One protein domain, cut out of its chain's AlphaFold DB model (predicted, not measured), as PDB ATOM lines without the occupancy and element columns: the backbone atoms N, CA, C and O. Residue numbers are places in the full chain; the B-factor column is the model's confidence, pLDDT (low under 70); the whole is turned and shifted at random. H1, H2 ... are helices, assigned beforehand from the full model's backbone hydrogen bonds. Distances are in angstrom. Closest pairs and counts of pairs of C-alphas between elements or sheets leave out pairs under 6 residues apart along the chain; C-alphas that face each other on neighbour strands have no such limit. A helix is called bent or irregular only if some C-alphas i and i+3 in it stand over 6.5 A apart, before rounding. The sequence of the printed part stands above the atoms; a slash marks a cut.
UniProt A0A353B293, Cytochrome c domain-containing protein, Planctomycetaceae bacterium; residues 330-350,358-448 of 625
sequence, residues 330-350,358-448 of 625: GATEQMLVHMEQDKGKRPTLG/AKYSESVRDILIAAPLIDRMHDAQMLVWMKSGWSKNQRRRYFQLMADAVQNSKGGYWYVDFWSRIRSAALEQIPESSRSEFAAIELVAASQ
ATOM      1  N   GLY A 330     205.541 169.636 173.185       94.38
ATOM      2  CA  GLY A 330     205.703 168.392 172.423       94.38
ATOM      3  C   GLY A 330     204.773 168.243 171.212       94.38
ATOM      4  O   GLY A 330     205.044 167.399 170.355       94.38
ATOM      5  N   ALA A 331     203.739 169.083 171.071       97.19
ATOM      6  CA  ALA A 331     202.796 168.991 169.955       97.19
ATOM      7  C   ALA A 331     203.462 169.200 168.588       97.19
ATOM      8  O   ALA A 331     203.124 168.504 167.636       97.19
ATOM      9  N   THR A 332     204.455 170.093 168.500       97.31
ATOM     10  CA  THR A 332     205.194 170.367 167.257       97.31
ATOM     11  C   THR A 332     205.763 169.097 166.630       97.31
ATOM     12  O   THR A 332     205.620 168.891 165.430       97.31
ATOM     13  N   GLU A 333     206.383 168.223 167.429       96.88
ATOM     14  CA  GLU A 333     206.983 166.992 166.907       96.88
ATOM     15  C   GLU A 333     205.917 166.026 166.385       96.88
ATOM     16  O   GLU A 333     206.033 165.518 165.271       96.88
ATOM     17  N   GLN A 334     204.848 165.823 167.156       97.00
ATOM     18  CA  GLN A 334     203.759 164.922 166.779       97.00
ATOM     19  C   GLN A 334     203.017 165.404 165.526       97.00
ATOM     20  O   GLN A 334     202.664 164.603 164.663       97.00
ATOM     21  N   MET A 335     202.834 166.718 165.373       97.88
ATOM     22  CA  MET A 335     202.236 167.300 164.170       97.88
ATOM     23  C   MET A 335     203.148 167.162 162.945       97.88
ATOM     24  O   MET A 335     202.661 166.845 161.867       97.88
ATOM     25  N   LEU A 336     204.472 167.313 163.086       98.06
ATOM     26  CA  LEU A 336     205.404 167.058 161.978       98.06
ATOM     27  C   LEU A 336     205.411 165.582 161.553       98.06
ATOM     28  O   LEU A 336     205.481 165.289 160.359       98.06
ATOM     29  N   VAL A 337     205.293 164.653 162.506       96.69
ATOM     30  CA  VAL A 337     205.118 163.222 162.210       96.69
ATOM     31  C   VAL A 337     203.796 162.975 161.477       96.69
ATOM     32  O   VAL A 337     203.779 162.262 160.475       96.69
ATOM     33  N   HIS A 338     202.697 163.594 161.910       96.00
ATOM     34  CA  HIS A 338     201.404 163.478 161.228       96.00
ATOM     35  C   HIS A 338     201.448 164.049 159.798       96.00
ATOM     36  O   HIS A 338     200.979 163.405 158.860       96.00
ATOM     37  N   MET A 339     202.119 165.189 159.592       96.69
ATOM     38  CA  MET A 339     202.370 165.760 158.263       96.69
ATOM     39  C   MET A 339     203.100 164.788 157.320       96.69
ATOM     40  O   MET A 339     202.772 164.725 156.135       96.69
ATOM     41  N   GLU A 340     204.075 164.022 157.813       95.12
ATOM     42  CA  GLU A 340     204.798 163.012 157.020       95.12
ATOM     43  C   GLU A 340     203.957 161.788 156.666       95.12
ATOM     44  O   GLU A 340     204.155 161.171 155.608       95.12
ATOM     45  N   GLN A 341     203.050 161.417 157.568       92.38
ATOM     46  CA  GLN A 341     202.132 160.298 157.396       92.38
ATOM     47  C   GLN A 341     201.023 160.616 156.395       92.38
ATOM     48  O   GLN A 341     200.513 159.690 155.763       92.38
ATOM     49  N   ASP A 342     200.689 161.894 156.192       90.94
ATOM     50  CA  ASP A 342     199.761 162.287 155.139       90.94
ATOM     51  C   ASP A 342     200.351 161.941 153.764       90.94
ATOM     52  O   ASP A 342     201.335 162.532 153.302       90.94
ATOM     53  N   LYS A 343     199.747 160.937 153.127       84.06
ATOM     54  CA  LYS A 343     200.026 160.505 151.750       84.06
ATOM     55  C   LYS A 343     198.945 160.963 150.772       84.06
ATOM     56  O   LYS A 343     198.947 160.531 149.620       84.06
ATOM     57  N   GLY A 344     198.030 161.812 151.237       80.12
ATOM     58  CA  GLY A 344     196.855 162.233 150.508       80.12
ATOM     59  C   GLY A 344     195.808 161.129 150.491       80.12
ATOM     60  O   GLY A 344     196.097 159.934 150.384       80.12
ATOM     61  N   LYS A 345     194.539 161.521 150.572       68.75
ATOM     62  CA  LYS A 345     193.440 160.593 150.306       68.75
ATOM     63  C   LYS A 345     193.143 160.645 148.820       68.75
ATOM     64  O   LYS A 345     192.781 161.699 148.310       68.75
ATOM     65  N   ARG A 346     193.265 159.505 148.140       59.19
ATOM     66  CA  ARG A 346     192.721 159.311 146.790       59.19
ATOM     67  C   ARG A 346     191.244 158.971 146.954       59.19
ATOM     68  O   ARG A 346     190.947 157.860 147.398       59.19
ATOM     69  N   PRO A 347     190.302 159.889 146.694       49.09
ATOM     70  CA  PRO A 347     188.903 159.532 146.802       49.09
ATOM     71  C   PRO A 347     188.578 158.483 145.743       49.09
ATOM     72  O   PRO A 347     188.973 158.596 144.582       49.09
ATOM     73  N   THR A 348     187.817 157.466 146.135       37.50
ATOM     74  CA  THR A 348     187.097 156.638 145.174       37.50
ATOM     75  C   THR A 348     186.020 157.536 144.582       37.50
ATOM     76  O   THR A 348     185.021 157.820 145.239       37.50
ATOM     77  N   LEU A 349     186.251 158.069 143.381       44.25
ATOM     78  CA  LEU A 349     185.208 158.779 142.648       44.25
ATOM     79  C   LEU A 349     184.025 157.820 142.505       44.25
ATOM     80  O   LEU A 349     184.113 156.812 141.803       44.25
ATOM     81  N   GLY A 350     182.933 158.100 143.221       40.72
ATOM     82  CA  GLY A 350     181.668 157.419 142.985       40.72
ATOM     83  C   GLY A 350     181.309 157.556 141.506       40.72
ATOM     84  O   GLY A 350     181.602 158.586 140.898       40.72
ATOM     85  N   ALA A 358     185.008 163.410 129.954       43.41
ATOM     86  CA  ALA A 358     186.244 162.706 130.299       43.41
ATOM     87  C   ALA A 358     187.341 163.639 130.848       43.41
ATOM     88  O   ALA A 358     187.984 163.253 131.817       43.41
ATOM     89  N   LYS A 359     187.473 164.886 130.354       44.03
ATOM     90  CA  LYS A 359     188.653 165.740 130.609       44.03
ATOM     91  C   LYS A 359     188.580 166.783 131.726       44.03
ATOM     92  O   LYS A 359     189.580 167.022 132.392       44.03
ATOM     93  N   TYR A 360     187.429 167.387 132.025       45.00
ATOM     94  CA  TYR A 360     187.312 168.115 133.303       45.00
ATOM     95  C   TYR A 360     187.248 167.139 134.462       45.00
ATOM     96  O   TYR A 360     187.875 167.362 135.498       45.00
ATOM     97  N   SER A 361     186.569 166.014 134.218       48.25
ATOM     98  CA  SER A 361     186.762 164.842 135.036       48.25
ATOM     99  C   SER A 361     188.240 164.495 135.075       48.25
ATOM    100  O   SER A 361     188.663 164.276 136.177       48.25
ATOM    101  N   GLU A 362     189.054 164.537 134.009       49.44
ATOM    102  CA  GLU A 362     190.521 164.360 134.101       49.44
ATOM    103  C   GLU A 362     191.222 165.443 134.915       49.44
ATOM    104  O   GLU A 362     191.978 165.063 135.769       49.44
ATOM    105  N   SER A 363     190.988 166.750 134.773       51.78
ATOM    106  CA  SER A 363     191.712 167.753 135.588       51.78
ATOM    107  C   SER A 363     191.362 167.675 137.083       51.78
ATOM    108  O   SER A 363     192.226 167.808 137.952       51.78
ATOM    109  N   VAL A 364     190.092 167.405 137.404       57.03
ATOM    110  CA  VAL A 364     189.634 167.166 138.775       57.03
ATOM    111  C   VAL A 364     190.061 165.774 139.231       57.03
ATOM    112  O   VAL A 364     190.543 165.644 140.346       57.03
ATOM    113  N   ARG A 365     189.980 164.743 138.385       59.19
ATOM    114  CA  ARG A 365     190.525 163.397 138.636       59.19
ATOM    115  C   ARG A 365     192.018 163.485 138.854       59.19
ATOM    116  O   ARG A 365     192.462 162.833 139.764       59.19
ATOM    117  N   ASP A 366     192.770 164.284 138.118       60.56
ATOM    118  CA  ASP A 366     194.218 164.460 138.205       60.56
ATOM    119  C   ASP A 366     194.561 165.099 139.535       60.56
ATOM    120  O   ASP A 366     195.489 164.654 140.193       60.56
ATOM    121  N   ILE A 367     193.779 166.089 139.975       63.50
ATOM    122  CA  ILE A 367     193.880 166.629 141.332       63.50
ATOM    123  C   ILE A 367     193.568 165.533 142.362       63.50
ATOM    124  O   ILE A 367     194.337 165.344 143.295       63.50
ATOM    125  N   LEU A 368     192.487 164.771 142.188       63.47
ATOM    126  CA  LEU A 368     192.083 163.698 143.108       63.47
ATOM    127  C   LEU A 368     193.059 162.494 143.096       63.47
ATOM    128  O   LEU A 368     193.252 161.854 144.128       63.47
ATOM    129  N   ILE A 369     193.704 162.211 141.963       61.47
ATOM    130  CA  ILE A 369     194.723 161.178 141.714       61.47
ATOM    131  C   ILE A 369     196.051 161.631 142.317       61.47
ATOM    132  O   ILE A 369     196.706 160.840 142.998       61.47
ATOM    133  N   ALA A 370     196.407 162.905 142.126       64.00
ATOM    134  CA  ALA A 370     197.536 163.564 142.776       64.00
ATOM    135  C   ALA A 370     197.362 163.662 144.298       64.00
ATOM    136  O   ALA A 370     198.317 164.040 144.966       64.00
ATOM    137  N   ALA A 371     196.181 163.295 144.820       71.50
ATOM    138  CA  ALA A 371     195.875 163.115 146.233       71.50
ATOM    139  C   ALA A 371     196.366 164.312 147.061       71.50
ATOM    140  O   ALA A 371     197.414 164.224 147.703       71.50
ATOM    141  N   PRO A 372     195.639 165.444 147.035       80.31
ATOM    142  CA  PRO A 372     196.083 166.654 147.700       80.31
ATOM    143  C   PRO A 372     196.361 166.347 149.171       80.31
ATOM    144  O   PRO A 372     195.622 165.592 149.813       80.31
ATOM    145  N   LEU A 373     197.431 166.929 149.698       88.62
ATOM    146  CA  LEU A 373     197.908 166.666 151.052       88.62
ATOM    147  C   LEU A 373     197.162 167.579 152.025       88.62
ATOM    148  O   LEU A 373     197.708 168.538 152.576       88.62
ATOM    149  N   ILE A 374     195.852 167.337 152.125       90.44
ATOM    150  CA  ILE A 374     194.912 168.209 152.828       90.44
ATOM    151  C   ILE A 374     195.271 168.280 154.313       90.44
ATOM    152  O   ILE A 374     195.301 169.365 154.887       90.44
ATOM    153  N   ASP A 375     195.553 167.143 154.946       91.94
ATOM    154  CA  ASP A 375     195.843 167.108 156.380       91.94
ATOM    155  C   ASP A 375     197.210 167.736 156.670       91.94
ATOM    156  O   ASP A 375     197.341 168.523 157.608       91.94
ATOM    157  N   ARG A 376     198.186 167.532 155.778       94.88
ATOM    158  CA  ARG A 376     199.478 168.219 155.827       94.88
ATOM    159  C   ARG A 376     199.335 169.733 155.706       94.88
ATOM    160  O   ARG A 376     200.010 170.452 156.435       94.88
ATOM    161  N   MET A 377     198.490 170.231 154.799       95.12
ATOM    162  CA  MET A 377     198.253 171.673 154.646       95.12
ATOM    163  C   MET A 377     197.593 172.262 155.891       95.12
ATOM    164  O   MET A 377     197.991 173.339 156.338       95.12
ATOM    165  N   HIS A 378     196.617 171.555 156.468       95.38
ATOM    166  CA  HIS A 378     195.974 171.968 157.715       95.38
ATOM    167  C   HIS A 378     196.996 172.091 158.845       95.38
ATOM    168  O   HIS A 378     197.110 173.154 159.451       95.38
ATOM    169  N   ASP A 379     197.775 171.039 159.091       97.25
ATOM    170  CA  ASP A 379     198.797 171.047 160.139       97.25
ATOM    171  C   ASP A 379     199.853 172.111 159.875       97.25
ATOM    172  O   ASP A 379     200.250 172.826 160.797       97.25
ATOM    173  N   ALA A 380     200.253 172.281 158.612       97.00
ATOM    174  CA  ALA A 380     201.226 173.292 158.263       97.00
ATOM    175  C   ALA A 380     200.727 174.700 158.579       97.00
ATOM    176  O   ALA A 380     201.473 175.503 159.135       97.00
ATOM    177  N   GLN A 381     199.459 174.981 158.279       95.81
ATOM    178  CA  GLN A 381     198.816 176.235 158.639       95.81
ATOM    179  C   GLN A 381     198.712 176.401 160.160       95.81
ATOM    180  O   GLN A 381     198.991 177.484 160.667       95.81
ATOM    181  N   MET A 382     198.325 175.358 160.904       96.44
ATOM    182  CA  MET A 382     198.192 175.446 162.364       96.44
ATOM    183  C   MET A 382     199.543 175.690 163.042       96.44
ATOM    184  O   MET A 382     199.620 176.505 163.962       96.44
ATOM    185  N   LEU A 383     200.613 175.052 162.556       97.31
ATOM    186  CA  LEU A 383     201.977 175.219 163.062       97.31
ATOM    187  C   LEU A 383     202.499 176.651 162.929       97.31
ATOM    188  O   LEU A 383     203.343 177.042 163.733       97.31
ATOM    189  N   VAL A 384     201.952 177.458 162.012       95.44
ATOM    190  CA  VAL A 384     202.210 178.905 161.993       95.44
ATOM    191  C   VAL A 384     201.815 179.521 163.337       95.44
ATOM    192  O   VAL A 384     202.500 180.387 163.837       95.44
ATOM    193  N   TRP A 385     200.764 179.085 164.022       93.62
ATOM    194  CA  TRP A 385     200.426 179.663 165.332       93.62
ATOM    195  C   TRP A 385     201.262 179.133 166.503       93.62
ATOM    196  O   TRP A 385     201.097 179.623 167.622       93.62
ATOM    197  N   MET A 386     202.180 178.188 166.285       95.38
ATOM    198  CA  MET A 386     203.097 177.698 167.316       95.38
ATOM    199  C   MET A 386     204.325 178.612 167.432       95.38
ATOM    200  O   MET A 386     205.247 178.547 166.619       95.38
ATOM    201  N   LYS A 387     204.360 179.458 168.466       91.06
ATOM    202  CA  LYS A 387     205.343 180.543 168.622       91.06
ATOM    203  C   LYS A 387     206.664 180.083 169.238       91.06
ATOM    204  O   LYS A 387     207.711 180.659 168.951       91.06
ATOM    205  N   SER A 388     206.631 179.067 170.096       87.00
ATOM    206  CA  SER A 388     207.791 178.589 170.863       87.00
ATOM    207  C   SER A 388     207.976 177.073 170.757       87.00
ATOM    208  O   SER A 388     207.185 176.383 170.125       87.00
ATOM    209  N   GLY A 389     209.058 176.548 171.343       86.19
ATOM    210  CA  GLY A 389     209.318 175.101 171.399       86.19
ATOM    211  C   GLY A 389     209.922 174.494 170.127       86.19
ATOM    212  O   GLY A 389     210.078 173.281 170.041       86.19
ATOM    213  N   TRP A 390     210.288 175.319 169.143       94.31
ATOM    214  CA  TRP A 390     210.902 174.860 167.899       94.31
ATOM    215  C   TRP A 390     212.402 174.606 168.045       94.31
ATOM    216  O   TRP A 390     213.168 175.521 168.351       94.31
ATOM    217  N   SER A 391     212.848 173.404 167.686       94.75
ATOM    218  CA  SER A 391     214.255 173.172 167.355       94.75
ATOM    219  C   SER A 391     214.572 173.593 165.914       94.75
ATOM    220  O   SER A 391     213.707 173.635 165.033       94.75
ATOM    221  N   LYS A 392     215.856 173.849 165.641       94.19
ATOM    222  CA  LYS A 392     216.351 174.150 164.289       94.19
ATOM    223  C   LYS A 392     216.025 173.032 163.287       94.19
ATOM    224  O   LYS A 392     215.632 173.314 162.157       94.19
ATOM    225  N   ASN A 393     216.140 171.773 163.714       95.69
ATOM    226  CA  ASN A 393     215.846 170.610 162.874       95.69
ATOM    227  C   ASN A 393     214.351 170.491 162.561       95.69
ATOM    228  O   ASN A 393     213.998 170.255 161.409       95.69
ATOM    229  N   GLN A 394     213.477 170.733 163.544       96.94
ATOM    230  CA  GLN A 394     212.027 170.752 163.321       96.94
ATOM    231  C   GLN A 394     211.621 171.844 162.335       96.94
ATOM    232  O   GLN A 394     210.843 171.574 161.425       96.94
ATOM    233  N   ARG A 395     212.194 173.052 162.443       96.00
ATOM    234  CA  ARG A 395     211.939 174.122 161.464       96.00
ATOM    235  C   ARG A 395     212.384 173.722 160.064       96.00
ATOM    236  O   ARG A 395     211.630 173.900 159.117       96.00
ATOM    237  N   ARG A 396     213.575 173.135 159.918       95.62
ATOM    238  CA  ARG A 396     214.049 172.667 158.608       95.62
ATOM    239  C   ARG A 396     213.101 171.624 158.010       95.62
ATOM    240  O   ARG A 396     212.683 171.785 156.867       95.62
ATOM    241  N   ARG A 397     212.715 170.621 158.804       96.88
ATOM    242  CA  ARG A 397     211.755 169.573 158.422       96.88
ATOM    243  C   ARG A 397     210.410 170.168 158.002       96.88
ATOM    244  O   ARG A 397     209.874 169.787 156.973       96.88
ATOM    245  N   TYR A 398     209.909 171.157 158.736       97.69
ATOM    246  CA  TYR A 398     208.672 171.867 158.418       97.69
ATOM    247  C   TYR A 398     208.690 172.517 157.021       97.69
ATOM    248  O   TYR A 398     207.795 172.260 156.217       97.69
ATOM    249  N   PHE A 399     209.730 173.292 156.687       96.62
ATOM    250  CA  PHE A 399     209.854 173.889 155.347       96.62
ATOM    251  C   PHE A 399     210.076 172.843 154.249       96.62
ATOM    252  O   PHE A 399     209.530 172.987 153.157       96.62
ATOM    253  N   GLN A 400     210.819 171.771 154.538       94.81
ATOM    254  CA  GLN A 400     211.007 170.659 153.602       94.81
ATOM    255  C   GLN A 400     209.690 169.939 153.293       94.81
ATOM    256  O   GLN A 400     209.435 169.639 152.134       94.81
ATOM    257  N   LEU A 401     208.828 169.718 154.289       95.56
ATOM    258  CA  LEU A 401     207.521 169.084 154.090       95.56
ATOM    259  C   LEU A 401     206.568 169.943 153.250       95.56
ATOM    260  O   LEU A 401     205.772 169.392 152.491       95.56
ATOM    261  N   MET A 402     206.651 171.274 153.367       94.69
ATOM    262  CA  MET A 402     205.902 172.195 152.503       94.69
ATOM    263  C   MET A 402     206.417 172.164 151.060       94.69
ATOM    264  O   MET A 402     205.617 172.084 150.131       94.69
ATOM    265  N   ALA A 403     207.740 172.190 150.868       90.00
ATOM    266  CA  ALA A 403     208.346 172.085 149.540       90.00
ATOM    267  C   ALA A 403     208.019 170.739 148.872       90.00
ATOM    268  O   ALA A 403     207.567 170.713 147.731       90.00
ATOM    269  N   ASP A 404     208.147 169.635 149.612       89.00
ATOM    270  CA  ASP A 404     207.744 168.295 149.172       89.00
ATOM    271  C   ASP A 404     206.266 168.258 148.763       89.00
ATOM    272  O   ASP A 404     205.922 167.708 147.719       89.00
ATOM    273  N   ALA A 405     205.385 168.893 149.542       88.44
ATOM    274  CA  ALA A 405     203.964 168.925 149.229       88.44
ATOM    275  C   ALA A 405     203.672 169.645 147.906       88.44
ATOM    276  O   ALA A 405     202.880 169.147 147.107       88.44
ATOM    277  N   VAL A 406     204.308 170.790 147.653       83.62
ATOM    278  CA  VAL A 406     204.126 171.541 146.400       83.62
ATOM    279  C   VAL A 406     204.721 170.794 145.203       83.62
ATOM    280  O   VAL A 406     204.145 170.836 144.118       83.62
ATOM    281  N   GLN A 407     205.829 170.075 145.390       80.44
ATOM    282  CA  GLN A 407     206.460 169.282 144.330       80.44
ATOM    283  C   GLN A 407     205.654 168.028 143.966       80.44
ATOM    284  O   GLN A 407     205.565 167.676 142.790       80.44
ATOM    285  N   ASN A 408     205.061 167.360 144.961       77.88
ATOM    286  CA  ASN A 408     204.501 166.015 144.806       77.88
ATOM    287  C   ASN A 408     202.968 165.944 144.852       77.88
ATOM    288  O   ASN A 408     202.408 164.858 144.721       77.88
ATOM    289  N   SER A 409     202.270 167.070 145.018       77.94
ATOM    290  CA  SER A 409     200.802 167.115 145.015       77.94
ATOM    291  C   SER A 409     200.264 168.296 144.209       77.94
ATOM    292  O   SER A 409     200.977 169.248 143.902       77.94
ATOM    293  N   LYS A 410     198.980 168.232 143.845       75.12
ATOM    294  CA  LYS A 410     198.283 169.281 143.090       75.12
ATOM    295  C   LYS A 410     196.943 169.595 143.743       75.12
ATOM    296  O   LYS A 410     196.386 168.765 144.452       75.12
ATOM    297  N   GLY A 411     196.408 170.777 143.461       75.12
ATOM    298  CA  GLY A 411     195.089 171.196 143.917       75.12
ATOM    299  C   GLY A 411     194.421 172.160 142.942       75.12
ATOM    300  O   GLY A 411     194.835 172.305 141.790       75.12
ATOM    301  N   GLY A 412     193.362 172.803 143.419       70.44
ATOM    302  CA  GLY A 412     192.646 173.875 142.748       70.44
ATOM    303  C   GLY A 412     193.521 175.106 142.536       70.44
ATOM    304  O   GLY A 412     194.711 175.120 142.850       70.44
ATOM    305  N   TYR A 413     192.919 176.152 141.980       70.56
ATOM    306  CA  TYR A 413     193.639 177.353 141.562       70.56
ATOM    307  C   TYR A 413     194.526 177.951 142.663       70.56
ATOM    308  O   TYR A 413     195.686 178.261 142.411       70.56
ATOM    309  N   TRP A 414     194.010 178.043 143.888       73.44
ATOM    310  CA  TRP A 414     194.723 178.674 144.996       73.44
ATOM    311  C   TRP A 414     195.703 177.755 145.725       73.44
ATOM    312  O   TRP A 414     196.342 178.187 146.678       73.44
ATOM    313  N   TYR A 415     195.850 176.494 145.315       80.81
ATOM    314  CA  TYR A 415     196.568 175.496 146.108       80.81
ATOM    315  C   TYR A 415     198.031 175.871 146.393       80.81
ATOM    316  O   TYR A 415     198.458 175.861 147.547       80.81
ATOM    317  N   VAL A 416     198.792 176.246 145.360       80.38
ATOM    318  CA  VAL A 416     200.198 176.674 145.517       80.38
ATOM    319  C   VAL A 416     200.285 178.002 146.268       80.38
ATOM    320  O   VAL A 416     201.158 178.174 147.117       80.38
ATOM    321  N   ASP A 417     199.345 178.914 146.022       79.25
ATOM    322  CA  ASP A 417     199.296 180.200 146.714       79.25
ATOM    323  C   ASP A 417     199.026 180.035 148.211       79.25
ATOM    324  O   ASP A 417     199.616 180.748 149.020       79.25
ATOM    325  N   PHE A 418     198.201 179.066 148.612       86.31
ATOM    326  CA  PHE A 418     198.000 178.744 150.021       86.31
ATOM    327  C   PHE A 418     199.294 178.270 150.680       86.31
ATOM    328  O   PHE A 418     199.653 178.788 151.738       86.31
ATOM    329  N   TRP A 419     200.046 177.370 150.040       90.12
ATOM    330  CA  TRP A 419     201.370 176.969 150.526       90.12
ATOM    331  C   TRP A 419     202.344 178.147 150.602       90.12
ATOM    332  O   TRP A 419     203.057 178.290 151.595       90.12
ATOM    333  N   SER A 420     202.342 179.019 149.594       86.81
ATOM    334  CA  SER A 420     203.164 180.231 149.564       86.81
ATOM    335  C   SER A 420     202.842 181.164 150.731       86.81
ATOM    336  O   SER A 420     203.744 181.580 151.457       86.81
ATOM    337  N   ARG A 421     201.555 181.420 150.997       87.62
ATOM    338  CA  ARG A 421     201.100 182.242 152.128       87.62
ATOM    339  C   ARG A 421     201.467 181.624 153.477       87.62
ATOM    340  O   ARG A 421     201.968 182.340 154.340       87.62
ATOM    341  N   ILE A 422     201.271 180.313 153.652       93.62
ATOM    342  CA  ILE A 422     201.666 179.590 154.875       93.62
ATOM    343  C   ILE A 422     203.179 179.718 155.092       93.62
ATOM    344  O   ILE A 422     203.617 180.088 156.181       93.62
ATOM    345  N   ARG A 423     203.981 179.483 154.047       94.06
ATOM    346  CA  ARG A 423     205.442 179.610 154.101       94.06
ATOM    347  C   ARG A 423     205.876 181.028 154.469       94.06
ATOM    348  O   ARG A 423     206.744 181.182 155.325       94.06
ATOM    349  N   SER A 424     205.299 182.047 153.836       91.25
ATOM    350  CA  SER A 424     205.619 183.450 154.124       91.25
ATOM    351  C   SER A 424     205.303 183.803 155.575       91.25
ATOM    352  O   SER A 424     206.190 184.271 156.289       91.25
ATOM    353  N   ALA A 425     204.106 183.454 156.057       92.88
ATOM    354  CA  ALA A 425     203.717 183.673 157.449       92.88
ATOM    355  C   ALA A 425     204.634 182.929 158.440       92.88
ATOM    356  O   ALA A 425     204.948 183.446 159.511       92.88
ATOM    357  N   ALA A 426     205.108 181.731 158.092       94.75
ATOM    358  CA  ALA A 426     206.072 181.005 158.912       94.75
ATOM    359  C   ALA A 426     207.458 181.671 158.944       94.75
ATOM    360  O   ALA A 426     208.089 181.717 159.999       94.75
ATOM    361  N   LEU A 427     207.949 182.195 157.814       93.56
ATOM    362  CA  LEU A 427     209.242 182.894 157.741       93.56
ATOM    363  C   LEU A 427     209.246 184.201 158.540       93.56
ATOM    364  O   LEU A 427     210.275 184.558 159.122       93.56
ATOM    365  N   GLU A 428     208.114 184.901 158.595       92.44
ATOM    366  CA  GLU A 428     207.949 186.125 159.387       92.44
ATOM    367  C   GLU A 428     208.158 185.884 160.888       92.44
ATOM    368  O   GLU A 428     208.668 186.755 161.591       92.44
ATOM    369  N   GLN A 429     207.866 184.677 161.378       89.69
ATOM    370  CA  GLN A 429     208.067 184.305 162.785       89.69
ATOM    371  C   GLN A 429     209.510 183.958 163.134       89.69
ATOM    372  O   GLN A 429     209.855 183.755 164.303       89.69
ATOM    373  N   ILE A 430     210.368 183.844 162.126       90.88
ATOM    374  CA  ILE A 430     211.778 183.556 162.318       90.88
ATOM    375  C   ILE A 430     212.518 184.887 162.463       90.88
ATOM    376  O   ILE A 430     212.343 185.775 161.617       90.88
ATOM    377  N   PRO A 431     213.369 185.030 163.500       89.75
ATOM    378  CA  PRO A 431     214.261 186.174 163.614       89.75
ATOM    379  C   PRO A 431     215.055 186.372 162.324       89.75
ATOM    380  O   PRO A 431     215.553 185.407 161.741       89.75
ATOM    381  N   GLU A 432     215.192 187.624 161.894       89.00
ATOM    382  CA  GLU A 432     215.802 187.987 160.610       89.00
ATOM    383  C   GLU A 432     217.187 187.355 160.405       89.00
ATOM    384  O   GLU A 432     217.466 186.817 159.335       89.00
ATOM    385  N   SER A 433     217.994 187.285 161.470       89.12
ATOM    386  CA  SER A 433     219.336 186.686 161.470       89.12
ATOM    387  C   SER A 433     219.387 185.212 161.055       89.12
ATOM    388  O   SER A 433     220.433 184.736 160.630       89.12
ATOM    389  N   SER A 434     218.281 184.475 161.192       88.94
ATOM    390  CA  SER A 434     218.188 183.045 160.861       88.94
ATOM    391  C   SER A 434     217.233 182.760 159.700       88.94
ATOM    392  O   SER A 434     217.063 181.604 159.316       88.94
ATOM    393  N   ARG A 435     216.569 183.786 159.150       91.12
ATOM    394  CA  ARG A 435     215.501 183.617 158.153       91.12
ATOM    395  C   ARG A 435     216.028 183.109 156.812       91.12
ATOM    396  O   ARG A 435     215.376 182.273 156.193       91.12
ATOM    397  N   SER A 436     217.202 183.578 156.387       89.38
ATOM    398  CA  SER A 436     217.813 183.219 155.098       89.38
ATOM    399  C   SER A 436     218.045 181.714 154.948       89.38
ATOM    400  O   SER A 436     217.812 181.167 153.875       89.38
ATOM    401  N   GLU A 437     218.417 181.029 156.033       92.44
ATOM    402  CA  GLU A 437     218.644 179.581 156.032       92.44
ATOM    403  C   GLU A 437     217.385 178.793 155.644       92.44
ATOM    404  O   GLU A 437     217.460 177.844 154.868       92.44
ATOM    405  N   PHE A 438     216.225 179.179 156.175       93.06
ATOM    406  CA  PHE A 438     214.962 178.502 155.876       93.06
ATOM    407  C   PHE A 438     214.333 179.011 154.579       93.06
ATOM    408  O   PHE A 438     213.701 178.242 153.860       93.06
ATOM    409  N   ALA A 439     214.544 180.288 154.244       89.38
ATOM    410  CA  ALA A 439     214.094 180.868 152.985       89.38
ATOM    411  C   ALA A 439     214.757 180.208 151.763       89.38
ATOM    412  O   ALA A 439     214.127 180.142 150.711       89.38
ATOM    413  N   ALA A 440     215.967 179.661 151.912       88.38
ATOM    414  CA  ALA A 440     216.644 178.891 150.866       88.38
ATOM    415  C   ALA A 440     215.914 177.588 150.475       88.38
ATOM    416  O   ALA A 440     216.215 177.005 149.438       88.38
ATOM    417  N   ILE A 441     214.958 177.118 151.286       87.12
ATOM    418  CA  ILE A 441     214.082 175.995 150.938       87.12
ATOM    419  C   ILE A 441     212.902 176.561 150.133       87.12
ATOM    420  O   ILE A 441     211.940 177.116 150.685       87.12
ATOM    421  N   GLU A 442     213.014 176.483 148.809       79.31
ATOM    422  CA  GLU A 442     211.998 176.960 147.866       79.31
ATOM    423  C   GLU A 442     210.841 175.960 147.718       79.31
ATOM    424  O   GLU A 442     211.030 174.749 147.815       79.31
ATOM    425  N   LEU A 443     209.622 176.466 147.482       76.00
ATOM    426  CA  LEU A 443     208.435 175.619 147.270       76.00
ATOM    427  C   LEU A 443     208.437 174.923 145.905       76.00
ATOM    428  O   LEU A 443     207.847 173.861 145.754       76.00
ATOM    429  N   VAL A 444     209.092 175.520 144.914       65.38
ATOM    430  CA  VAL A 444     209.228 174.981 143.561       65.38
ATOM    431  C   VAL A 444     210.698 175.114 143.195       65.38
ATOM    432  O   VAL A 444     211.305 176.124 143.536       65.38
ATOM    433  N   ALA A 445     211.280 174.125 142.514       47.50
ATOM    434  CA  ALA A 445     212.561 174.354 141.853       47.50
ATOM    435  C   ALA A 445     212.379 175.508 140.855       47.50
ATOM    436  O   ALA A 445     211.391 175.492 140.120       47.50
ATOM    437  N   ALA A 446     213.281 176.494 140.847       35.91
ATOM    438  CA  ALA A 446     213.257 177.613 139.908       35.91
ATOM    439  C   ALA A 446     212.822 177.147 138.506       35.91
ATOM    440  O   ALA A 446     213.522 176.376 137.846       35.91
ATOM    441  N   SER A 447     211.630 177.567 138.074       42.12
ATOM    442  CA  SER A 447     211.161 177.299 136.722       42.12
ATOM    443  C   SER A 447     212.131 177.984 135.773       42.12
ATOM    444  O   SER A 447     212.258 179.208 135.811       42.12
ATOM    445  N   GLN A 448     212.811 177.218 134.925       35.44
ATOM    446  CA  GLN A 448     213.404 177.798 133.729       35.44
ATOM    447  C   GLN A 448     212.245 178.418 132.945       35.44
ATOM    448  O   GLN A 448     211.326 177.701 132.552       35.44
TER     449      GLN A 448
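This is residues 330 to 350 and 358 to 448 of the 625 residues of the protein "Cytochrome c domain-containing protein" of Planctomycetaceae bacterium (UniProt A0A353B293). Four helices, H1, H3, H4 and H5, stand side by side in an up-and-down bundle, each running against the one before it. H2, touching no helix, lies beyond one end of the bundle, and the short H6 lies near the opposite end. The printed part has 112 residues, with six named helices, H1 to H6 in chain order, and no named strand: all helix. It is compact, with a radius of gyration of the C-alphas of 15.0 A, and flat, spanning 51 by 36 by 17 A.

H1, residues 331 to 341, touches H3, residues 374 to 384, opposite ways at a shallow tilt of 24 degrees; their closest C-alphas, Met 339 and Arg 376, are 4.5 A apart. H2, residues 358 to 369, is apart from H1 and H3. H3 touches H5, residues 415 to 428, the same way at 21 degrees, closest at C-alphas 384 and 426, 5.4 A. The hub is H4, residues 392 to 408; its residues 399 to 406 alone touch H5 in a hairpin, closest at C-alphas 406 and 416, 6.5 A. H6, residues 432 to 439, is irregular, with C-alphas 433 and 436 7.4 A apart. Every O i to N i+4 pair is within hydrogen-bond range in H1, H2, H4 and H5, against 6 of 7 in H3 and 1 of 4 in H6, where 3 of 5 O i to N i+3 pairs are.

H1 begins at C-alpha 331, (202.796, 168.991, 169.955). H4 measures 24.2 A and H5 20.5 A from first to last C-alpha. H6 ends at C-alpha 439, (214.094, 180.868, 152.985).

The farthest C-alphas, Ala 358 and Ser 433, are 51.4 A apart. Residues 351 to 357 are not printed; the gap is 14.5 A. No link printed whole is long. In this model pLDDT is under 70 at residues 345 to 350, 358 to 370 and 444 to 448.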